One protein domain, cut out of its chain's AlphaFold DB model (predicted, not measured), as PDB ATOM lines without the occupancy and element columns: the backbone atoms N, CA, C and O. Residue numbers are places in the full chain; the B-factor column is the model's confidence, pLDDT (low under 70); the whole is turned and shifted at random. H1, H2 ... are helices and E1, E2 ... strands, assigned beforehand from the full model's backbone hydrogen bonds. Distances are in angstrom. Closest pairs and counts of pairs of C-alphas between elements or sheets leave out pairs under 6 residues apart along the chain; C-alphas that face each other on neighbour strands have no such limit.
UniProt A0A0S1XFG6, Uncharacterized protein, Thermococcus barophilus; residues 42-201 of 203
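This is residues 42 to 201 of the 203 residues of an uncharacterized protein of Thermococcus barophilus (UniProt A0A0S1XFG6). Two strongly twisted sheets, E1 E8 E3 E2 and the larger E4 E5 E9 E10 E11 E12, make a sandwich, partly face to face with their strands crossed at 39 degrees. H1 and H2 pack on the larger sheet, and the hairpin of E6 and E7 sticks out as an arm. The 160 printed residues hold two named helices and twelve named strands, in the order E1 to E5, H1, E6 to E12, H2; the class is mostly strand. The sheet E1 E8 E3 E2, in that order, is antiparallel; the larger one is mixed and branched at E10. The whole is compact, with a radius of gyration of the C-alphas of 16.3 A and spans of 59 by 32 by 30 A.

Start at edge strand E1, residues 42 to 48, antiparallel to E8, residues 122 to 131, with N 45 and O 128 2.9 A apart. E2, residues 56 to 58, and E3, residues 61 to 70, form a hairpin, with N 58 and O 61 at 2.9 A. E3 bends by 76 degrees at residue 67 and is antiparallel to E8, with N 64 and O 127 at 2.8 A. In the other sheet, E4, residues 73 to 81, and E5, residues 84 to 91, form a hairpin, with N 79 and O 86 at 2.9 A. E5 is parallel to E9, residues 137 to 148, with N 87 and O 141 at 2.8 A. E9, E10, residues 151 to 163, and E11, residues 166 to 169, form a meander, each strand the antiparallel neighbour of the one before: see N 144 and O 155 at 2.9 A, N 161 and O 168 at 2.8 A. E12, residues 178 to 181, is on the same side of E10 as E11, antiparallel to E10, with N 154 and O 179 at 2.8 A. Where the sheets face each other, the closest C-alphas of E3 and E10 are those of Phe 68 and Tyr 157, 6.9 A apart. H1, residues 92 to 98, is on the larger sheet at a height of 7.0 A, only just over E9, with 3 C-alphas falling on it. H2, residues 183 to 193, is on that sheet at 7.7 A, only just over E4, with 3 C-alphas falling on it; their closest C-alphas, Thr 77 and Ile 190, are 6.1 A apart. In H1 and H2 every O i to N i+4 pair is within hydrogen-bond range. E6, residues 106 to 109, and E7, residues 112 to 115, form a hairpin, with N 107 and O 114 at 3.1 A.

Find C-alpha 42 at (-32.670, -22.132, -4.972), where E1 begins its 20.9 A. E3 spans 23.8 A, E4 23.7 A, E5 22.5 A and E8 27.0 A; E9 and E10 span 34.2 A each. H2 runs 15.3 A to C-alpha 193 at (-35.248, -16.234, -14.049).

The C-alphas of Ala 110 and Asn 164, the two farthest apart, are 59.1 A apart. The printed part has no cut, and no link is long. The model's pLDDT is under 70 at residues 103 to 109, 112 to 117, 119 to 120, 147 to 151 and 171 to 177.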
ATOM      1  N   LEU A  42     -33.763 -21.268  -4.525       94.44
ATOM      2  CA  LEU A  42     -32.670 -22.132  -4.972       94.44
ATOM      3  C   LEU A  42     -33.085 -22.966  -6.184       94.44
ATOM      4  O   LEU A  42     -32.319 -23.097  -7.135       94.44
ATOM      5  N   ASN A  43     -34.297 -23.521  -6.149       95.19
ATOM      6  CA  ASN A  43     -34.818 -24.370  -7.211       95.19
ATOM      7  C   ASN A  43     -36.349 -24.315  -7.255       95.19
ATOM      8  O   ASN A  43     -37.009 -24.240  -6.218       95.19
ATOM      9  N   ILE A  44     -36.916 -24.393  -8.457       96.38
ATOM     10  CA  ILE A  44     -38.347 -24.622  -8.660       96.38
ATOM     11  C   ILE A  44     -38.490 -25.757  -9.654       96.38
ATOM     12  O   ILE A  44     -37.904 -25.719 -10.732       96.38
ATOM     13  N   THR A  45     -39.304 -26.748  -9.313       96.12
ATOM     14  CA  THR A  45     -39.657 -27.830 -10.234       96.12
ATOM     15  C   THR A  45     -41.161 -27.992 -10.288       96.12
ATOM     16  O   THR A  45     -41.866 -27.815  -9.292       96.12
ATOM     17  N   ILE A  46     -41.666 -28.328 -11.470       95.25
ATOM     18  CA  ILE A  46     -43.085 -28.572 -11.682       95.25
ATOM     19  C   ILE A  46     -43.249 -29.841 -12.510       95.25
ATOM     20  O   ILE A  46     -42.514 -30.064 -13.472       95.25
ATOM     21  N   ALA A  47     -44.201 -30.683 -12.123       93.94
ATOM     22  CA  ALA A  47     -44.416 -31.969 -12.765       93.94
ATOM     23  C   ALA A  47     -45.903 -32.250 -12.981       93.94
ATOM     24  O   ALA A  47     -46.722 -32.010 -12.090       93.94
ATOM     25  N   LYS A  48     -46.242 -32.796 -14.152       92.00
ATOM     26  CA  LYS A  48     -47.581 -33.284 -14.501       92.00
ATOM     27  C   LYS A  48     -47.846 -34.671 -13.931       92.00
ATOM     28  O   LYS A  48     -46.929 -35.395 -13.548       92.00
ATOM     29  N   TRP A  49     -49.126 -35.039 -13.936       89.44
ATOM     30  CA  TRP A  49     -49.639 -36.356 -13.547       89.44
ATOM     31  C   TRP A  49     -49.335 -36.724 -12.098       89.44
ATOM     32  O   TRP A  49     -49.283 -37.898 -11.739       89.44
ATOM     33  N   SER A  50     -49.147 -35.710 -11.255       88.69
ATOM     34  CA  SER A  50     -48.910 -35.940  -9.839       88.69
ATOM     35  C   SER A  50     -50.216 -36.329  -9.142       88.69
ATOM     36  O   SER A  50     -51.266 -35.756  -9.454       88.69
ATOM     37  N   PRO A  51     -50.173 -37.299  -8.210       82.44
ATOM     38  CA  PRO A  51     -51.348 -37.706  -7.451       82.44
ATOM     39  C   PRO A  51     -51.854 -36.555  -6.582       82.44
ATOM     40  O   PRO A  51     -51.058 -35.761  -6.078       82.44
ATOM     41  N   ASP A  52     -53.168 -36.505  -6.370       81.56
ATOM     42  CA  ASP A  52     -53.774 -35.536  -5.458       81.56
ATOM     43  C   ASP A  52     -53.399 -35.868  -4.007       81.56
ATOM     44  O   ASP A  52     -53.549 -37.013  -3.563       81.56
ATOM     45  N   ARG A  53     -52.825 -34.890  -3.302       88.69
ATOM     46  CA  ARG A  53     -52.276 -35.016  -1.944       88.69
ATOM     47  C   ARG A  53     -52.321 -33.667  -1.239       88.69
ATOM     48  O   ARG A  53     -52.354 -32.620  -1.879       88.69
ATOM     49  N   ASP A  54     -52.230 -33.695   0.084       91.19
ATOM     50  CA  ASP A  54     -52.090 -32.467   0.855       91.19
ATOM     51  C   ASP A  54     -50.751 -31.784   0.560       91.19
ATOM     52  O   ASP A  54     -49.705 -32.422   0.417       91.19
ATOM     53  N   SER A  55     -50.797 -30.457   0.462       94.56
ATOM     54  CA  SER A  55     -49.604 -29.623   0.317       94.56
ATOM     55  C   SER A  55     -48.922 -29.445   1.675       94.56
ATOM     56  O   SER A  55     -49.599 -29.299   2.690       94.56
ATOM     57  N   TYR A  56     -47.590 -29.442   1.712       95.12
ATOM     58  CA  TYR A  56     -46.825 -29.426   2.963       95.12
ATOM     59  C   TYR A  56     -45.471 -28.720   2.819       95.12
ATOM     60  O   TYR A  56     -45.000 -28.453   1.714       95.12
ATOM     61  N   ILE A  57     -44.838 -28.431   3.957       95.81
ATOM     62  CA  ILE A  57     -43.470 -27.903   4.051       95.81
ATOM     63  C   ILE A  57     -42.567 -28.999   4.619       95.81
ATOM     64  O   ILE A  57     -42.953 -29.702   5.553       95.81
ATOM     65  N   SER A  58     -41.368 -29.148   4.062       95.12
ATOM     66  CA  SER A  58     -40.338 -30.061   4.564       95.12
ATOM     67  C   SER A  58     -38.972 -29.389   4.470       95.12
ATOM     68  O   SER A  58     -38.441 -29.208   3.375       95.12
ATOM     69  N   GLY A  59     -38.397 -29.016   5.617       93.94
ATOM     70  CA  GLY A  59     -37.194 -28.179   5.657       93.94
ATOM     71  C   GLY A  59     -37.451 -26.832   4.978       93.94
ATOM     72  O   GLY A  59     -38.475 -26.203   5.235       93.94
ATOM     73  N   ASN A  60     -36.566 -26.440   4.060       94.88
ATOM     74  CA  ASN A  60     -36.699 -25.201   3.284       94.88
ATOM     75  C   ASN A  60     -37.421 -25.406   1.937       94.88
ATOM     76  O   ASN A  60     -37.360 -24.547   1.059       94.88
ATOM     77  N   ALA A  61     -38.117 -26.535   1.764       97.00
ATOM     78  CA  ALA A  61     -38.875 -26.846   0.560       97.00
ATOM     79  C   ALA A  61     -40.390 -26.824   0.806       97.00
ATOM     80  O   ALA A  61     -40.895 -27.350   1.804       97.00
ATOM     81  N   VAL A  62     -41.122 -26.250  -0.147       96.75
ATOM     82  CA  VAL A  62     -42.586 -26.211  -0.189       96.75
ATOM     83  C   VAL A  62     -43.075 -27.158  -1.274       96.75
ATOM     84  O   VAL A  62     -42.677 -27.020  -2.429       96.75
ATOM     85  N   TYR A  63     -43.962 -28.085  -0.921       96.25
ATOM     86  CA  TYR A  63     -44.571 -29.038  -1.843       96.25
ATOM     87  C   TYR A  63     -46.052 -28.714  -2.008       96.25
ATOM     88  O   TYR A  63     -46.832 -28.840  -1.063       96.25
ATOM     89  N   LEU A  64     -46.440 -28.310  -3.213       95.19
ATOM     90  CA  LEU A  64     -47.806 -27.942  -3.566       95.19
ATOM     91  C   LEU A  64     -48.380 -28.944  -4.566       95.19
ATOM     92  O   LEU A  64     -47.748 -29.248  -5.577       95.19
ATOM     93  N   TYR A  65     -49.590 -29.423  -4.294       93.12
ATOM     94  CA  TYR A  65     -50.312 -30.379  -5.134       93.12
ATOM     95  C   TYR A  65     -51.687 -29.821  -5.514       93.12
ATOM     96  O   TYR A  65     -52.327 -29.121  -4.725       93.12
ATOM     97  N   GLY A  66     -52.134 -30.108  -6.737       88.88
ATOM     98  CA  GLY A  66     -53.463 -29.719  -7.210       88.88
ATOM     99  C   GLY A  66     -53.623 -29.795  -8.726       88.88
ATOM    100  O   GLY A  66     -52.671 -30.036  -9.461       88.88
ATOM    101  N   GLY A  67     -54.846 -29.586  -9.213       87.69
ATOM    102  CA  GLY A  67     -55.164 -29.603 -10.643       87.69
ATOM    103  C   GLY A  67     -54.936 -28.250 -11.310       87.69
ATOM    104  O   GLY A  67     -55.913 -27.553 -11.559       87.69
ATOM    105  N   PHE A  68     -53.680 -27.869 -11.564       86.31
ATOM    106  CA  PHE A  68     -53.309 -26.536 -12.075       86.31
ATOM    107  C   PHE A  68     -52.427 -26.533 -13.322       86.31
ATOM    108  O   PHE A  68     -51.965 -25.471 -13.722       86.31
ATOM    109  N   LEU A  69     -52.171 -27.687 -13.943       89.38
ATOM    110  CA  LEU A  69     -51.387 -27.763 -15.179       89.38
ATOM    111  C   LEU A  69     -52.312 -28.020 -16.366       89.38
ATOM    112  O   LEU A  69     -53.094 -28.967 -16.345       89.38
ATOM    113  N   GLY A  70     -52.208 -27.219 -17.424       85.00
ATOM    114  CA  GLY A  70     -52.878 -27.501 -18.690       85.00
ATOM    115  C   GLY A  70     -52.305 -28.746 -19.365       85.00
ATOM    116  O   GLY A  70     -51.129 -29.083 -19.200       85.00
ATOM    117  N   TYR A  71     -53.124 -29.423 -20.175       84.44
ATOM    118  CA  TYR A  71     -52.676 -30.597 -20.932       84.44
ATOM    119  C   TYR A  71     -51.432 -30.289 -21.784       84.44
ATOM    120  O   TYR A  71     -50.490 -31.081 -21.830       84.44
ATOM    121  N   CYS A  72     -51.392 -29.093 -22.376       83.94
ATOM    122  CA  CYS A  72     -50.319 -28.638 -23.262       83.94
ATOM    123  C   CYS A  72     -49.423 -27.554 -22.671       83.94
ATOM    124  O   CYS A  72     -48.642 -26.941 -23.395       83.94
ATOM    125  N   SER A  73     -49.497 -27.349 -21.356       89.06
ATOM    126  CA  SER A  73     -48.462 -26.625 -20.627       89.06
ATOM    127  C   SER A  73     -47.131 -27.342 -20.821       89.06
ATOM    128  O   SER A  73     -47.040 -28.531 -20.540       89.06
ATOM    129  N   ASP A  74     -46.115 -26.660 -21.321       88.75
ATOM    130  CA  ASP A  74     -44.833 -27.284 -21.684       88.75
ATOM    131  C   ASP A  74     -43.689 -26.770 -20.818       88.75
ATOM    132  O   ASP A  74     -42.783 -27.516 -20.447       88.75
ATOM    133  N   ALA A  75     -43.765 -25.496 -20.453       92.94
ATOM    134  CA  ALA A  75     -42.733 -24.830 -19.695       92.94
ATOM    135  C   ALA A  75     -43.337 -23.890 -18.656       92.94
ATOM    136  O   ALA A  75     -44.529 -23.579 -18.669       92.94
ATOM    137  N   PHE A  76     -42.494 -23.412 -17.757       94.81
ATOM    138  CA  PHE A  76     -42.847 -22.358 -16.828       94.81
ATOM    139  C   PHE A  76     -41.673 -21.404 -16.617       94.81
ATOM    140  O   PHE A  76     -40.512 -21.719 -16.886       94.81
ATOM    141  N   THR A  77     -41.997 -20.222 -16.118       94.88
ATOM    142  CA  THR A  77     -41.038 -19.262 -15.568       94.88
ATOM    143  C   THR A  77     -41.633 -18.647 -14.304       94.88
ATOM    144  O   THR A  77     -42.778 -18.941 -13.949       94.88
ATOM    145  N   TYR A  78     -40.876 -17.825 -13.586       95.12
ATOM    146  CA  TYR A  78     -41.339 -17.238 -12.334       95.12
ATOM    147  C   TYR A  78     -40.827 -15.817 -12.123       95.12
ATOM    148  O   TYR A  78     -39.857 -15.386 -12.738       95.12
ATOM    149  N   ASN A  79     -41.493 -15.091 -11.231       93.44
ATOM    150  CA  ASN A  79     -41.065 -13.784 -10.752       93.44
ATOM    151  C   ASN A  79     -41.250 -13.693  -9.234       93.44
ATOM    152  O   ASN A  79     -42.172 -14.289  -8.674       93.44
ATOM    153  N   ILE A  80     -40.386 -12.921  -8.579       91.94
ATOM    154  CA  ILE A  80     -40.416 -12.698  -7.131       91.94
ATOM    155  C   ILE A  80     -40.652 -11.211  -6.875       91.94
ATOM    156  O   ILE A  80     -39.996 -10.356  -7.470       91.94
ATOM    157  N   SER A  81     -41.602 -10.900  -5.995       88.56
ATOM    158  CA  SER A  81     -41.911  -9.529  -5.582       88.56
ATOM    159  C   SER A  81     -42.286  -9.494  -4.104       88.56
ATOM    160  O   SER A  81     -43.388  -9.900  -3.726       88.56
ATOM    161  N   GLY A  82     -41.388  -8.976  -3.263       88.25
ATOM    162  CA  GLY A  82     -41.567  -8.984  -1.810       88.25
ATOM    163  C   GLY A  82     -41.698 -10.416  -1.296       88.25
ATOM    164  O   GLY A  82     -40.853 -11.249  -1.596       88.25
ATOM    165  N   SER A  83     -42.791 -10.716  -0.589       89.88
ATOM    166  CA  SER A  83     -43.104 -12.053  -0.063       89.88
ATOM    167  C   SER A  83     -43.951 -12.920  -1.010       89.88
ATOM    168  O   SER A  83     -44.686 -13.804  -0.566       89.88
ATOM    169  N   THR A  84     -43.928 -12.637  -2.315       92.62
ATOM    170  CA  THR A  84     -44.731 -13.350  -3.319       92.62
ATOM    171  C   THR A  84     -43.860 -13.968  -4.400       92.62
ATOM    172  O   THR A  84     -43.024 -13.281  -4.987       92.62
ATOM    173  N   ILE A  85     -44.120 -15.240  -4.707       95.31
ATOM    174  CA  ILE A  85     -43.607 -15.931  -5.889       95.31
ATOM    175  C   ILE A  85     -44.775 -16.130  -6.856       95.31
ATOM    176  O   ILE A  85     -45.760 -16.799  -6.540       95.31
ATOM    177  N   ASP A  86     -44.672 -15.538  -8.041       94.56
ATOM    178  CA  ASP A  86     -45.601 -15.761  -9.140       94.56
ATOM    179  C   ASP A  86     -44.998 -16.793 -10.100       94.56
ATOM    180  O   ASP A  86     -43.953 -16.547 -10.696       94.56
ATOM    181  N   ILE A  87     -45.664 -17.933 -10.257       95.50
ATOM    182  CA  ILE A  87     -45.329 -18.983 -11.221       95.50
ATOM    183  C   ILE A  87     -46.200 -18.792 -12.458       95.50
ATOM    184  O   ILE A  87     -47.428 -18.789 -12.361       95.50
ATOM    185  N   TYR A  88     -45.573 -18.656 -13.620       93.81
ATOM    186  CA  TYR A  88     -46.245 -18.523 -14.905       93.81
ATOM    187  C   TYR A  88     -46.106 -19.831 -15.670       93.81
ATOM    188  O   TYR A  88     -45.017 -20.174 -16.129       93.81
ATOM    189  N   ILE A  89     -47.206 -20.567 -15.786       93.25
ATOM    190  CA  ILE A  89     -47.279 -21.777 -16.598       93.25
ATOM    191  C   ILE A  89     -47.570 -21.346 -18.029       93.25
ATOM    192  O   ILE A  89     -48.504 -20.581 -18.266       93.25
ATOM    193  N   LEU A  90     -46.751 -21.835 -18.954       90.88
ATOM    194  CA  LEU A  90     -46.809 -21.490 -20.363       90.88
ATOM    195  C   LEU A  90     -47.184 -22.725 -21.177       90.88
ATOM    196  O   LEU A  90     -46.533 -23.775 -21.115       90.88
ATOM    197  N   GLU A  91     -48.234 -22.592 -21.966       87.75
ATOM    198  CA  GLU A  91     -48.575 -23.550 -22.998       87.75
ATOM    199  C   GLU A  91     -47.577 -23.508 -24.168       87.75
ATOM    200  O   GLU A  91     -46.945 -22.491 -24.465       87.75
ATOM    201  N   ASP A  92     -47.433 -24.643 -24.854       84.44
ATOM    202  CA  ASP A  92     -46.493 -24.839 -25.967       84.44
ATOM    203  C   ASP A  92     -46.545 -23.750 -27.058       84.44
ATOM    204  O   ASP A  92     -45.497 -23.294 -27.499       84.44
ATOM    205  N   TRP A  93     -47.723 -23.273 -27.459       82.25
ATOM    206  CA  TRP A  93     -47.906 -22.171 -28.409       82.25
ATOM    207  C   TRP A  93     -47.312 -20.845 -27.928       82.25
ATOM    208  O   TRP A  93     -46.665 -20.152 -28.712       82.25
ATOM    209  N   THR A  94     -47.481 -20.493 -26.653       86.06
ATOM    210  CA  THR A  94     -46.870 -19.298 -26.068       86.06
ATOM    211  C   THR A  94     -45.359 -19.439 -26.082       86.06
ATOM    212  O   THR A  94     -44.667 -18.500 -26.471       86.06
ATOM    213  N   VAL A  95     -44.837 -20.625 -25.755       88.00
ATOM    214  CA  VAL A  95     -43.405 -20.934 -25.885       88.00
ATOM    215  C   VAL A  95     -42.953 -20.778 -27.342       88.00
ATOM    216  O   VAL A  95     -41.957 -20.108 -27.615       88.00
ATOM    217  N   ASP A  96     -43.695 -21.326 -28.298       86.06
ATOM    218  CA  ASP A  96     -43.342 -21.254 -29.713       86.06
ATOM    219  C   ASP A  96     -43.327 -19.794 -30.212       86.06
ATOM    220  O   ASP A  96     -42.393 -19.393 -30.906       86.06
ATOM    221  N   VAL A  97     -44.266 -18.947 -29.777       84.81
ATOM    222  CA  VAL A  97     -44.267 -17.501 -30.072       84.81
ATOM    223  C   VAL A  97     -43.098 -16.778 -29.398       84.81
ATOM    224  O   VAL A  97     -42.433 -15.952 -30.033       84.81
ATOM    225  N   LEU A  98     -42.821 -17.072 -28.123       86.38
ATOM    226  CA  LEU A  98     -41.734 -16.446 -27.366       86.38
ATOM    227  C   LEU A  98     -40.389 -16.633 -28.070       86.38
ATOM    228  O   LEU A  98     -39.638 -15.662 -28.189       86.38
ATOM    229  N   PHE A  99     -40.145 -17.832 -28.607       85.06
ATOM    230  CA  PHE A  99     -38.893 -18.212 -29.269       85.06
ATOM    231  C   PHE A  99     -38.954 -18.229 -30.802       85.06
ATOM    232  O   PHE A  99     -38.018 -18.721 -31.429       85.06
ATOM    233  N   ASN A 100     -40.025 -17.706 -31.408       83.81
ATOM    234  CA  ASN A 100     -40.226 -17.686 -32.862       83.81
ATOM    235  C   ASN A 100     -40.021 -19.068 -33.527       83.81
ATOM    236  O   ASN A 100     -39.342 -19.199 -34.547       83.81
ATOM    237  N   ARG A 101     -40.571 -20.116 -32.906       80.06
ATOM    238  CA  ARG A 101     -40.518 -21.503 -33.380       80.06
ATOM    239  C   ARG A 101     -41.769 -21.833 -34.183       80.06
ATOM    240  O   ARG A 101     -42.840 -21.268 -33.972       80.06
ATOM    241  N   THR A 102     -41.639 -22.789 -35.096       72.56
ATOM    242  CA  THR A 102     -42.805 -23.386 -35.750       72.56
ATOM    243  C   THR A 102     -43.670 -24.074 -34.692       72.56
ATOM    244  O   THR A 102     -43.116 -24.851 -33.911       72.56
ATOM    245  N   PRO A 103     -44.995 -23.832 -34.667       68.62
ATOM    246  CA  PRO A 103     -45.876 -24.442 -33.686       68.62
ATOM    247  C   PRO A 103     -45.729 -25.964 -33.653       68.62
ATOM    248  O   PRO A 103     -45.971 -26.631 -34.662       68.62
ATOM    249  N   ARG A 104     -45.389 -26.530 -32.491       64.12
ATOM    250  CA  ARG A 104     -45.202 -27.986 -32.320       64.12
ATOM    251  C   ARG A 104     -46.461 -28.798 -32.623       64.12
ATOM    252  O   ARG A 104     -46.379 -29.986 -32.932       64.12
ATOM    253  N   ARG A 105     -47.624 -28.147 -32.571       62.41
ATOM    254  CA  ARG A 105     -48.935 -28.739 -32.855       62.41
ATOM    255  C   ARG A 105     -49.287 -28.826 -34.334       62.41
ATOM    256  O   ARG A 105     -50.329 -29.396 -34.635       62.41
ATOM    257  N   VAL A 106     -48.462 -28.287 -35.231       59.56
ATOM    258  CA  VAL A 106     -48.618 -28.447 -36.679       59.56
ATOM    259  C   VAL A 106     -47.722 -29.595 -37.119       59.56
ATOM    260  O   VAL A 106     -46.513 -29.436 -37.272       59.56
ATOM    261  N   LYS A 107     -48.318 -30.774 -37.316       58.72
ATOM    262  CA  LYS A 107     -47.616 -31.897 -37.939       58.72
ATOM    263  C   LYS A 107     -48.101 -32.042 -39.371       58.72
ATOM    264  O   LYS A 107     -49.295 -32.212 -39.603       58.72
ATOM    265  N   THR A 108     -47.173 -32.008 -40.320       56.38
ATOM    266  CA  THR A 108     -47.479 -32.355 -41.706       56.38
ATOM    267  C   THR A 108     -47.384 -33.868 -41.860       56.38
ATOM    268  O   THR A 108     -46.298 -34.440 -41.756       56.38
ATOM    269  N   VAL A 109     -48.517 -34.532 -42.076       64.50
ATOM    270  CA  VAL A 109     -48.575 -35.967 -42.383       64.50
ATOM    271  C   VAL A 109     -49.149 -36.094 -43.787       64.50
ATOM    272  O   VAL A 109     -50.238 -35.607 -44.047       64.50
ATOM    273  N   ALA A 110     -48.390 -36.691 -44.711       74.94
ATOM    274  CA  ALA A 110     -48.795 -36.849 -46.115       74.94
ATOM    275  C   ALA A 110     -49.199 -35.536 -46.835       74.94
ATOM    276  O   ALA A 110     -50.057 -35.542 -47.708       74.94
ATOM    277  N   GLY A 111     -48.570 -34.407 -46.485       70.69
ATOM    278  CA  GLY A 111     -48.876 -33.096 -47.077       70.69
ATOM    279  C   GLY A 111     -50.066 -32.370 -46.440       70.69
ATOM    280  O   GLY A 111     -50.296 -31.206 -46.757       70.69
ATOM    281  N   GLU A 112     -50.773 -33.005 -45.502       64.75
ATOM    282  CA  GLU A 112     -51.849 -32.381 -44.737       64.75
ATOM    283  C   GLU A 112     -51.328 -31.825 -43.411       64.75
ATOM    284  O   GLU A 112     -50.603 -32.496 -42.671       64.75
ATOM    285  N   THR A 113     -51.708 -30.586 -43.106       64.25
ATOM    286  CA  THR A 113     -51.432 -29.934 -41.822       64.25
ATOM    287  C   THR A 113     -52.477 -30.366 -40.800       64.25
ATOM    288  O   THR A 113     -53.637 -29.974 -40.899       64.25
ATOM    289  N   VAL A 114     -52.062 -31.139 -39.795       61.03
ATOM    290  CA  VAL A 114     -52.920 -31.535 -38.670       61.03
ATOM    291  C   VAL A 114     -52.585 -30.682 -37.452       61.03
ATOM    292  O   VAL A 114     -51.423 -30.619 -37.049       61.03
ATOM    293  N   THR A 115     -53.608 -30.063 -36.856       64.94
ATOM    294  CA  THR A 115     -53.509 -29.310 -35.598       64.94
ATOM    295  C   THR A 115     -53.838 -30.220 -34.417       64.94
ATOM    296  O   THR A 115     -54.954 -30.729 -34.317       64.94
ATOM    297  N   LEU A 116     -52.898 -30.408 -33.490       62.38
ATOM    298  CA  LEU A 116     -53.177 -31.078 -32.215       62.38
ATOM    299  C   LEU A 116     -54.097 -30.204 -31.342       62.38
ATOM    300  O   LEU A 116     -53.778 -29.053 -31.037       62.38
ATOM    301  N   VAL A 117     -55.248 -30.753 -30.941       65.00
ATOM    302  CA  VAL A 117     -56.211 -30.087 -30.052       65.00
ATOM    303  C   VAL A 117     -55.840 -30.386 -28.608       65.00
ATOM    304  O   VAL A 117     -55.778 -31.550 -28.211       65.00
ATOM    305  N   CYS A 118     -55.632 -29.341 -27.812       70.44
ATOM    306  CA  CYS A 118     -55.389 -29.503 -26.387       70.44
ATOM    307  C   CYS A 118     -56.703 -29.400 -25.629       70.44
ATOM    308  O   CYS A 118     -57.394 -28.385 -25.750       70.44
ATOM    309  N   PRO A 119     -57.089 -30.452 -24.893       69.88
ATOM    310  CA  PRO A 119     -58.315 -30.414 -24.124       69.88
ATOM    311  C   PRO A 119     -58.210 -29.325 -23.054       69.88
ATOM    312  O   PRO A 119     -57.167 -29.167 -22.420       69.88
ATOM    313  N   LEU A 120     -59.320 -28.624 -22.809       66.62
ATOM    314  CA  LEU A 120     -59.479 -27.653 -21.718       66.62
ATOM    315  C   LEU A 120     -59.606 -28.355 -20.350       66.62
ATOM    316  O   LEU A 120     -60.458 -28.012 -19.534       66.62
ATOM    317  N   VAL A 121     -58.810 -29.400 -20.128       77.31
ATOM    318  CA  VAL A 121     -58.809 -30.209 -18.912       77.31
ATOM    319  C   VAL A 121     -57.494 -29.972 -18.194       77.31
ATOM    320  O   VAL A 121     -56.419 -30.069 -18.791       77.31
ATOM    321  N   LEU A 122     -57.600 -29.675 -16.905       83.62
ATOM    322  CA  LEU A 122     -56.448 -29.474 -16.046       83.62
ATOM    323  C   LEU A 122     -56.026 -30.794 -15.423       83.62
ATOM    324  O   LEU A 122     -56.843 -31.617 -15.011       83.62
ATOM    325  N   LEU A 123     -54.720 -30.990 -15.405       87.62
ATOM    326  CA  LEU A 123     -54.048 -32.175 -14.925       87.62
ATOM    327  C   LEU A 123     -53.595 -31.964 -13.487       87.62
ATOM    328  O   LEU A 123     -53.239 -30.848 -13.093       87.62
ATOM    329  N   GLY A 124     -53.552 -33.061 -12.729       89.56
ATOM    330  CA  GLY A 124     -52.873 -33.095 -11.438       89.56
ATOM    331  C   GLY A 124     -51.406 -32.704 -11.605       89.56
ATOM    332  O   GLY A 124     -50.707 -33.227 -12.478       89.56
ATOM    333  N   GLY A 125     -50.956 -31.761 -10.789       92.25
ATOM    334  CA  GLY A 125     -49.626 -31.187 -10.824       92.25
ATOM    335  C   GLY A 125     -48.985 -31.150  -9.447       92.25
ATOM    336  O   GLY A 125     -49.669 -31.077  -8.425       92.25
ATOM    337  N   ARG A 126     -47.655 -31.204  -9.441       95.06
ATOM    338  CA  ARG A 126     -46.813 -30.955  -8.271       95.06
ATOM    339  C   ARG A 126     -45.902 -29.783  -8.575       95.06
ATOM    340  O   ARG A 126     -45.218 -29.809  -9.591       95.06
ATOM    341  N   LEU A 127     -45.862 -28.810  -7.679       96.00
ATOM    342  CA  LEU A 127     -44.917 -27.702  -7.681       96.00
ATOM    343  C   LEU A 127     -44.057 -27.817  -6.421       96.00
ATOM    344  O   LEU A 127     -44.589 -27.899  -5.315       96.00
ATOM    345  N   VAL A 128     -42.740 -27.845  -6.595       96.81
ATOM    346  CA  VAL A 128     -41.770 -27.842  -5.498       96.81
ATOM    347  C   VAL A 128     -40.957 -26.565  -5.588       96.81
ATOM    348  O   VAL A 128     -40.418 -26.260  -6.650       96.81
ATOM    349  N   ILE A 129     -40.880 -25.826  -4.485       97.25
ATOM    350  CA  ILE A 129     -40.069 -24.611  -4.372       97.25
ATOM    351  C   ILE A 129     -39.080 -24.819  -3.234       97.25
ATOM    352  O   ILE A 129     -39.491 -24.961  -2.085       97.25
ATOM    353  N   GLU A 130     -37.794 -24.830  -3.555       97.31
ATOM    354  CA  GLU A 130     -36.696 -24.887  -2.595       97.31
ATOM    355  C   GLU A 130     -36.161 -23.473  -2.373       97.31
ATOM    356  O   GLU A 130     -35.811 -22.770  -3.326       97.31
ATOM    357  N   LEU A 131     -36.118 -23.049  -1.115       95.12
ATOM    358  CA  LEU A 131     -35.685 -21.720  -0.694       95.12
ATOM    359  C   LEU A 131     -34.371 -21.813   0.081       95.12
ATOM    360  O   LEU A 131     -34.066 -22.854   0.661       95.12
ATOM    361  N   GLU A 132     -33.601 -20.725   0.099       94.75
ATOM    362  CA  GLU A 132     -32.425 -20.635   0.975       94.75
ATOM    363  C   GLU A 132     -32.859 -20.710   2.437       94.75
ATOM    364  O   GLU A 132     -32.398 -21.595   3.152       94.75
ATOM    365  N   ASP A 133     -33.845 -19.894   2.810       91.25
ATOM    366  CA  ASP A 133     -34.483 -19.884   4.122       91.25
ATOM    367  C   ASP A 133     -36.005 -19.831   3.979       91.25
ATOM    368  O   ASP A 133     -36.544 -19.185   3.075       91.25
ATOM    369  N   MET A 134     -36.718 -20.530   4.867       91.44
ATOM    370  CA  MET A 134     -38.182 -20.554   4.861       91.44
ATOM    371  C   MET A 134     -38.740 -19.271   5.502       91.44
ATOM    372  O   MET A 134     -38.602 -19.097   6.716       91.44
ATOM    373  N   PRO A 135     -39.413 -18.385   4.744       89.94
ATOM    374  CA  PRO A 135     -39.995 -17.174   5.311       89.94
ATOM    375  C   PRO A 135     -41.217 -17.496   6.183       89.94
ATOM    376  O   PRO A 135     -41.969 -18.434   5.914       89.94
ATOM    377  N   GLU A 136     -41.480 -16.656   7.189       88.50
ATOM    378  CA  GLU A 136     -42.676 -16.786   8.041       88.50
ATOM    379  C   GLU A 136     -43.983 -16.665   7.248       88.50
ATOM    380  O   GLU A 136     -44.980 -17.322   7.565       88.50
ATOM    381  N   ASN A 137     -43.966 -15.803   6.224       90.50
ATOM    382  CA  ASN A 137     -45.084 -15.535   5.337       90.50
ATOM    383  C   ASN A 137     -44.619 -15.575   3.880       90.50
ATOM    384  O   ASN A 137     -43.732 -14.819   3.484       90.50
ATOM    385  N   LEU A 138     -45.271 -16.401   3.068       92.75
ATOM    386  CA  LEU A 138     -45.037 -16.475   1.627       92.75
ATOM    387  C   LEU A 138     -46.364 -16.687   0.905       92.75
ATOM    388  O   LEU A 138     -47.199 -17.483   1.328       92.75
ATOM    389  N   THR A 139     -46.567 -15.978  -0.199       93.62
ATOM    390  CA  THR A 139     -47.677 -16.244  -1.117       93.62
ATOM    391  C   THR A 139     -47.138 -16.813  -2.417       93.62
ATOM    392  O   THR A 139     -46.255 -16.230  -3.037       93.62
ATOM    393  N   ILE A 140     -47.691 -17.941  -2.847       94.69
ATOM    394  CA  ILE A 140     -47.367 -18.561  -4.130       94.69
ATOM    395  C   ILE A 140     -48.605 -18.453  -5.004       94.69
ATOM    396  O   ILE A 140     -49.670 -18.949  -4.635       94.69
ATOM    397  N   ASN A 141     -48.477 -17.798  -6.151       93.75
ATOM    398  CA  ASN A 141     -49.541 -17.703  -7.142       93.75
ATOM    399  C   ASN A 141     -49.151 -18.516  -8.371       93.75
ATOM    400  O   ASN A 141     -48.041 -18.371  -8.874       93.75
ATOM    401  N   VAL A 142     -50.081 -19.303  -8.896       92.38
ATOM    402  CA  VAL A 142     -49.923 -19.967 -10.189       92.38
ATOM    403  C   VAL A 142     -50.845 -19.298 -11.193       92.38
ATOM    404  O   VAL A 142     -52.055 -19.188 -10.981       92.38
ATOM    405  N   TRP A 143     -50.247 -18.854 -12.287       91.31
ATOM    406  CA  TRP A 143     -50.899 -18.163 -13.380       91.31
ATOM    407  C   TRP A 143     -50.842 -19.033 -14.633       91.31
ATOM    408  O   TRP A 143     -49.766 -19.494 -15.011       91.31
ATOM    409  N   LEU A 144     -51.993 -19.232 -15.268       87.81
ATOM    410  CA  LEU A 144     -52.103 -19.913 -16.554       87.81
ATOM    411  C   LEU A 144     -52.158 -18.884 -17.672       87.81
ATOM    412  O   LEU A 144     -52.887 -17.895 -17.554       87.81
ATOM    413  N   ASP A 145     -51.412 -19.113 -18.743       84.94
ATOM    414  CA  ASP A 145     -51.536 -18.312 -19.946       84.94
ATOM    415  C   ASP A 145     -52.817 -18.631 -20.730       84.94
ATOM    416  O   ASP A 145     -53.273 -19.762 -20.852       84.94
ATOM    417  N   ASP A 146     -53.413 -17.579 -21.270       76.75
ATOM    418  CA  ASP A 146     -54.480 -17.586 -22.259       76.75
ATOM    419  C   ASP A 146     -54.004 -16.634 -23.359       76.75
ATOM    420  O   ASP A 146     -54.166 -15.412 -23.273       76.75
ATOM    421  N   TYR A 147     -53.276 -17.162 -24.345       64.00
ATOM    422  CA  TYR A 147     -52.743 -16.327 -25.416       64.00
ATOM    423  C   TYR A 147     -53.867 -15.926 -26.378       64.00
ATOM    424  O   TYR A 147     -54.402 -16.712 -27.151       64.00
ATOM    425  N   ARG A 148     -54.246 -14.655 -26.379       61.66
ATOM    426  CA  ARG A 148     -55.234 -14.122 -27.327       61.66
ATOM    427  C   ARG A 148     -54.656 -12.894 -27.994       61.66
ATOM    428  O   ARG A 148     -53.996 -12.084 -27.351       61.66
ATOM    429  N   ASP A 149     -54.866 -12.767 -29.301       59.69
ATOM    430  CA  ASP A 149     -54.535 -11.555 -30.060       59.69
ATOM    431  C   ASP A 149     -53.097 -11.032 -29.851       59.69
ATOM    432  O   ASP A 149     -52.863  -9.829 -29.718       59.69
ATOM    433  N   ARG A 150     -52.107 -11.937 -29.823       58.72
ATOM    434  CA  ARG A 150     -50.680 -11.625 -29.591       58.72
ATOM    435  C   ARG A 150     -50.337 -11.082 -28.199       58.72
ATOM    436  O   ARG A 150     -49.247 -10.536 -28.010       58.72
ATOM    437  N   LYS A 151     -51.224 -11.249 -27.221       68.75
ATOM    438  CA  LYS A 151     -50.999 -10.922 -25.810       68.75
ATOM    439  C   LYS A 151     -51.045 -12.194 -24.977       68.75
ATOM    440  O   LYS A 151     -51.842 -13.084 -25.257       68.75
ATOM    441  N   VAL A 152     -50.202 -12.260 -23.950       75.75
ATOM    442  CA  VAL A 152     -50.267 -13.327 -22.949       75.75
ATOM    443  C   VAL A 152     -51.149 -12.809 -21.818       75.75
ATOM    444  O   VAL A 152     -50.722 -11.977 -21.012       75.75
ATOM    445  N   GLU A 153     -52.410 -13.240 -21.788       81.69
ATOM    446  CA  GLU A 153     -53.262 -12.998 -20.628       81.69
ATOM    447  C   GLU A 153     -52.991 -14.085 -19.598       81.69
ATOM    448  O   GLU A 153     -53.258 -15.255 -19.817       81.69
ATOM    449  N   LEU A 154     -52.439 -13.695 -18.461       83.50
ATOM    450  CA  LEU A 154     -52.198 -14.585 -17.346       83.50
ATOM    451  C   LEU A 154     -53.399 -14.532 -16.414       83.50
ATOM    452  O   LEU A 154     -53.703 -13.499 -15.803       83.50
ATOM    453  N   ARG A 155     -54.084 -15.661 -16.293       85.06
ATOM    454  CA  ARG A 155     -55.202 -15.838 -15.372       85.06
ATOM    455  C   ARG A 155     -54.681 -16.466 -14.097       85.06
ATOM    456  O   ARG A 155     -54.068 -17.531 -14.133       85.06
ATOM    457  N   LEU A 156     -54.928 -15.809 -12.967       86.88
ATOM    458  CA  LEU A 156     -54.638 -16.402 -11.670       86.88
ATOM    459  C   LEU A 156     -55.502 -17.648 -11.523       86.88
ATOM    460  O   LEU A 156     -56.727 -17.556 -11.600       86.88
ATOM    461  N   TYR A 157     -54.858 -18.784 -11.314       85.69
ATOM    462  CA  TYR A 157     -55.536 -20.065 -11.276       85.69
ATOM    463  C   TYR A 157     -55.502 -20.667  -9.870       85.69
ATOM    464  O   TYR A 157     -56.552 -20.978  -9.318       85.69
ATOM    465  N   GLU A 158     -54.329 -20.714  -9.238       88.75
ATOM    466  CA  GLU A 158     -54.197 -21.144  -7.842       88.75
ATOM    467  C   GLU A 158     -53.425 -20.135  -7.007       88.75
ATOM    468  O   GLU A 158     -52.589 -19.373  -7.503       88.75
ATOM    469  N   ARG A 159     -53.693 -20.173  -5.704       91.75
ATOM    470  CA  ARG A 159     -52.951 -19.422  -4.703       91.75
ATOM    471  C   ARG A 159     -52.746 -20.272  -3.462       91.75
ATOM    472  O   ARG A 159     -53.704 -20.839  -2.944       91.75
ATOM    473  N   TRP A 160     -51.532 -20.262  -2.935       93.12
ATOM    474  CA  TRP A 160     -51.212 -20.802  -1.620       93.12
ATOM    475  C   TRP A 160     -50.614 -19.719  -0.740       93.12
ATOM    476  O   TRP A 160     -49.870 -18.852  -1.199       93.12
ATOM    477  N   HIS A 161     -50.947 -19.798   0.538       93.12
ATOM    478  CA  HIS A 161     -50.394 -18.975   1.591       93.12
ATOM    479  C   HIS A 161     -49.642 -19.870   2.557       93.12
ATOM    480  O   HIS A 161     -50.200 -20.815   3.115       93.12
ATOM    481  N   LEU A 162     -48.374 -19.556   2.752       92.06
ATOM    482  CA  LEU A 162     -47.575 -20.108   3.820       92.06
ATOM    483  C   LEU A 162     -47.621 -19.127   4.972       92.06
ATOM    484  O   LEU A 162     -47.318 -17.947   4.795       92.06
ATOM    485  N   LYS A 163     -48.044 -19.628   6.129       88.12
ATOM    486  CA  LYS A 163     -48.119 -18.852   7.360       88.12
ATOM    487  C   LYS A 163     -47.751 -19.741   8.532       88.12
ATOM    488  O   LYS A 163     -48.383 -20.782   8.735       88.12
ATOM    489  N   ASN A 164     -46.749 -19.325   9.303       83.62
ATOM    490  CA  ASN A 164     -46.309 -20.007  10.525       83.62
ATOM    491  C   ASN A 164     -46.039 -21.513  10.312       83.62
ATOM    492  O   ASN A 164     -46.521 -22.348  11.075       83.62
ATOM    493  N   GLY A 165     -45.333 -21.871   9.233       82.94
ATOM    494  CA  GLY A 165     -44.981 -23.267   8.934       82.94
ATOM    495  C   GLY A 165     -46.142 -24.148   8.455       82.94
ATOM    496  O   GLY A 165     -45.993 -25.365   8.381       82.94
ATOM    497  N   SER A 166     -47.289 -23.559   8.109       88.00
ATOM    498  CA  SER A 166     -48.425 -24.268   7.514       88.00
ATOM    499  C   SER A 166     -48.689 -23.797   6.086       88.00
ATOM    500  O   SER A 166     -48.512 -22.616   5.781       88.00
ATOM    501  N   VAL A 167     -49.131 -24.717   5.224       93.62
ATOM    502  CA  VAL A 167     -49.597 -24.404   3.867       93.62
ATOM    503  C   VAL A 167     -51.116 -24.329   3.876       93.62
ATOM    504  O   VAL A 167     -51.794 -25.276   4.261       93.62
ATOM    505  N   GLN A 168     -51.655 -23.209   3.415       91.12
ATOM    506  CA  GLN A 168     -53.086 -23.009   3.234       91.12
ATOM    507  C   GLN A 168     -53.357 -22.711   1.767       91.12
ATOM    508  O   GLN A 168     -52.859 -21.729   1.215       91.12
ATOM    509  N   ARG A 169     -54.158 -23.557   1.120       86.56
ATOM    510  CA  ARG A 169     -54.664 -23.256  -0.218       86.56
ATOM    511  C   ARG A 169     -55.710 -22.148  -0.097       86.56
ATOM    512  O   ARG A 169     -56.603 -22.218   0.746       86.56
ATOM    513  N   GLY A 170     -55.559 -21.103  -0.899       78.94
ATOM    514  CA  GLY A 170     -56.535 -20.027  -1.003       78.94
ATOM    515  C   GLY A 170     -57.852 -20.519  -1.605       78.94
ATOM    516  O   GLY A 170     -57.973 -21.660  -2.050       78.94
ATOM    517  N   ALA A 171     -58.857 -19.645  -1.634       67.56
ATOM    518  CA  ALA A 171     -60.131 -19.965  -2.271       67.56
ATOM    519  C   ALA A 171     -59.945 -20.231  -3.778       67.56
ATOM    520  O   ALA A 171     -59.311 -19.430  -4.470       67.56
ATOM    521  N   TYR A 172     -60.537 -21.326  -4.268       62.12
ATOM    522  CA  TYR A 172     -60.554 -21.701  -5.681       62.12
ATOM    523  C   TYR A 172     -61.984 -21.619  -6.270       62.12
ATOM    524  O   TYR A 172     -62.913 -22.144  -5.650       62.12
ATOM    525  N   PRO A 173     -62.179 -21.019  -7.465       59.31
ATOM    526  CA  PRO A 173     -61.200 -20.210  -8.182       59.31
ATOM    527  C   PRO A 173     -60.937 -18.890  -7.432       59.31
ATOM    528  O   PRO A 173     -61.828 -18.368  -6.752       59.31
ATOM    529  N   PRO A 174     -59.730 -18.322  -7.541       60.97
ATOM    530  CA  PRO A 174     -59.409 -17.055  -6.905       60.97
ATOM    531  C   PRO A 174     -60.331 -15.955  -7.440       60.97
ATOM    532  O   PRO A 174     -60.538 -15.822  -8.643       60.97
ATOM    533  N   LEU A 175     -60.896 -15.167  -6.519       55.44
ATOM    534  CA  LEU A 175     -62.075 -14.324  -6.754       55.44
ATOM    535  C   LEU A 175     -61.995 -13.444  -8.015       55.44
ATOM    536  O   LEU A 175     -63.019 -13.319  -8.680       55.44
ATOM    537  N   LYS A 176     -60.821 -12.869  -8.350       58.81
ATOM    538  CA  LYS A 176     -60.465 -12.207  -9.629       58.81
ATOM    539  C   LYS A 176     -58.938 -12.075  -9.751       58.81
ATOM    540  O   LYS A 176     -58.265 -11.800  -8.759       58.81
ATOM    541  N   GLY A 177     -58.403 -12.167 -10.968       66.25
ATOM    542  CA  GLY A 177     -57.007 -11.830 -11.261       66.25
ATOM    543  C   GLY A 177     -56.652 -12.098 -12.717       66.25
ATOM    544  O   GLY A 177     -56.252 -13.207 -13.051       66.25
ATOM    545  N   ILE A 178     -56.800 -11.092 -13.580       75.94
ATOM    546  CA  ILE A 178     -56.231 -11.113 -14.932       75.94
ATOM    547  C   ILE A 178     -55.038 -10.172 -14.910       75.94
ATOM    548  O   ILE A 178     -55.171  -9.004 -14.537       75.94
ATOM    549  N   ARG A 179     -53.872 -10.686 -15.287       81.81
ATOM    550  CA  ARG A 179     -52.696  -9.876 -15.584       81.81
ATOM    551  C   ARG A 179     -52.426  -9.992 -17.069       81.81
ATOM    552  O   ARG A 179     -52.248 -11.087 -17.581       81.81
ATOM    553  N   THR A 180     -52.372  -8.870 -17.761       80.50
ATOM    554  CA  THR A 180     -51.931  -8.856 -19.154       80.50
ATOM    555  C   THR A 180     -50.450  -8.522 -19.167       80.50
ATOM    556  O   THR A 180     -50.070  -7.433 -18.738       80.50
ATOM    557  N   LEU A 181     -49.624  -9.451 -19.646       82.44
ATOM    558  CA  LEU A 181     -48.221  -9.185 -19.942       82.44
ATOM    559  C   LEU A 181     -48.029  -9.164 -21.459       82.44
ATOM    560  O   LEU A 181     -48.607  -9.961 -22.203       82.44
ATOM    561  N   SER A 182     -47.210  -8.232 -21.935       83.69
ATOM    562  CA  SER A 182     -46.708  -8.303 -23.300       83.69
ATOM    563  C   SER A 182     -45.744  -9.484 -23.430       83.69
ATOM    564  O   SER A 182     -45.111  -9.903 -22.460       83.69
ATOM    565  N   ILE A 183     -45.590  -9.996 -24.652       82.81
ATOM    566  CA  ILE A 183     -44.585 -11.023 -24.960       82.81
ATOM    567  C   ILE A 183     -43.190 -10.584 -24.501       82.81
ATOM    568  O   ILE A 183     -42.445 -11.388 -23.955       82.81
ATOM    569  N   GLU A 184     -42.866  -9.300 -24.648       86.75
ATOM    570  CA  GLU A 184     -41.573  -8.757 -24.231       86.75
ATOM    571  C   GLU A 184     -41.382  -8.773 -22.712       86.75
ATOM    572  O   GLU A 184     -40.312  -9.116 -22.223       86.75
ATOM    573  N   GLN A 185     -42.431  -8.480 -21.939       89.19
ATOM    574  CA  GLN A 185     -42.363  -8.597 -20.481       89.19
ATOM    575  C   GLN A 185     -42.113 -10.043 -20.048       89.19
ATOM    576  O   GLN A 185     -41.310 -10.277 -19.150       89.19
ATOM    577  N   VAL A 186     -42.765 -11.011 -20.700       88.69
ATOM    578  CA  VAL A 186     -42.540 -12.435 -20.419       88.69
ATOM    579  C   VAL A 186     -41.114 -12.843 -20.798       88.69
ATOM    580  O   VAL A 186     -40.465 -13.532 -20.016       88.69
ATOM    581  N   ARG A 187     -40.582 -12.371 -21.935       90.25
ATOM    582  CA  ARG A 187     -39.177 -12.600 -22.314       90.25
ATOM    583  C   ARG A 187     -38.204 -12.045 -21.283       90.25
ATOM    584  O   ARG A 187     -37.336 -12.787 -20.850       90.25
ATOM    585  N   ASN A 188     -38.396 -10.814 -20.817       92.25
ATOM    586  CA  ASN A 188     -37.530 -10.215 -19.796       92.25
ATOM    587  C   ASN A 188     -37.547 -11.011 -18.478       92.25
ATOM    588  O   ASN A 188     -36.519 -11.147 -17.816       92.25
ATOM    589  N   ILE A 189     -38.704 -11.562 -18.094       92.75
ATOM    590  CA  ILE A 189     -38.809 -12.456 -16.931       92.75
ATOM    591  C   ILE A 189     -38.014 -13.743 -17.181       92.75
ATOM    592  O   ILE A 189     -37.232 -14.146 -16.323       92.75
ATOM    593  N   ILE A 190     -38.159 -14.353 -18.362       93.62
ATOM    594  CA  ILE A 190     -37.420 -15.559 -18.759       93.62
ATOM    595  C   ILE A 190     -35.909 -15.310 -18.799       93.62
ATOM    596  O   ILE A 190     -35.150 -16.156 -18.344       93.62
ATOM    597  N   GLU A 191     -35.451 -14.172 -19.313       93.94
ATOM    598  CA  GLU A 191     -34.027 -13.817 -19.327       93.94
ATOM    599  C   GLU A 191     -33.461 -13.708 -17.912       93.94
ATOM    600  O   GLU A 191     -32.330 -14.122 -17.658       93.94
ATOM    601  N   LYS A 192     -34.260 -13.185 -16.977       92.94
ATOM    602  CA  LYS A 192     -33.855 -13.005 -15.583       92.94
ATOM    603  C   LYS A 192     -33.896 -14.301 -14.771       92.94
ATOM    604  O   LYS A 192     -33.005 -14.533 -13.960       92.94
ATOM    605  N   HIS A 193     -34.944 -15.105 -14.935       92.25
ATOM    606  CA  HIS A 193     -35.248 -16.234 -14.049       92.25
ATOM    607  C   HIS A 193     -35.134 -17.602 -14.716       92.25
ATOM    608  O   HIS A 193     -35.126 -18.609 -14.019       92.25
ATOM    609  N   GLY A 194     -35.003 -17.655 -16.037       92.88
ATOM    610  CA  GLY A 194     -34.962 -18.884 -16.814       92.88
ATOM    611  C   GLY A 194     -36.344 -19.362 -17.262       92.88
ATOM    612  O   GLY A 194     -37.384 -19.017 -16.694       92.88
ATOM    613  N   LEU A 195     -36.337 -20.182 -18.313       94.00
ATOM    614  CA  LEU A 195     -37.477 -20.986 -18.732       94.00
ATOM    615  C   LEU A 195     -37.171 -22.450 -18.424       94.00
ATOM    616  O   LEU A 195     -36.155 -22.980 -18.874       94.00
ATOM    617  N   PHE A 196     -38.074 -23.099 -17.702       94.88
ATOM    618  CA  PHE A 196     -37.901 -24.463 -17.226       94.88
ATOM    619  C   PHE A 196     -38.951 -25.368 -17.851       94.88
ATOM    620  O   PHE A 196     -40.116 -24.990 -17.973       94.88
ATOM    621  N   ASN A 197     -38.544 -26.575 -18.230       93.62
ATOM    622  CA  ASN A 197     -39.466 -27.567 -18.769       93.62
ATOM    623  C   ASN A 197     -40.328 -28.153 -17.648       93.62
ATOM    624  O   ASN A 197     -39.860 -28.350 -16.525       93.62
ATOM    625  N   ILE A 198     -41.577 -28.467 -17.975       93.06
ATOM    626  CA  ILE A 198     -42.472 -29.198 -17.083       93.06
ATOM    627  C   ILE A 198     -42.156 -30.688 -17.195       93.06
ATOM    628  O   ILE A 198     -42.166 -31.253 -18.288       93.06
ATOM    629  N   GLU A 199     -41.886 -31.337 -16.068       92.62
ATOM    630  CA  GLU A 199     -41.598 -32.769 -16.049       92.62
ATOM    631  C   GLU A 199     -42.879 -33.586 -16.275       92.62
ATOM    632  O   GLU A 199     -43.890 -33.388 -15.600       92.62
ATOM    633  N   ASP A 200     -42.836 -34.563 -17.179       85.12
ATOM    634  CA  ASP A 200     -43.862 -35.605 -17.250       85.12
ATOM    635  C   ASP A 200     -43.454 -36.763 -16.336       85.12
ATOM    636  O   ASP A 200     -42.513 -37.510 -16.631       85.12
ATOM    637  N   GLN A 201     -44.170 -36.949 -15.222       76.00
ATOM    638  CA  GLN A 201     -43.991 -38.170 -14.442       76.00
ATOM    639  C   GLN A 201     -44.490 -39.358 -15.267       76.00
ATOM    640  O   GLN A 201     -45.602 -39.342 -15.800       76.00
TER     641      GLN A 201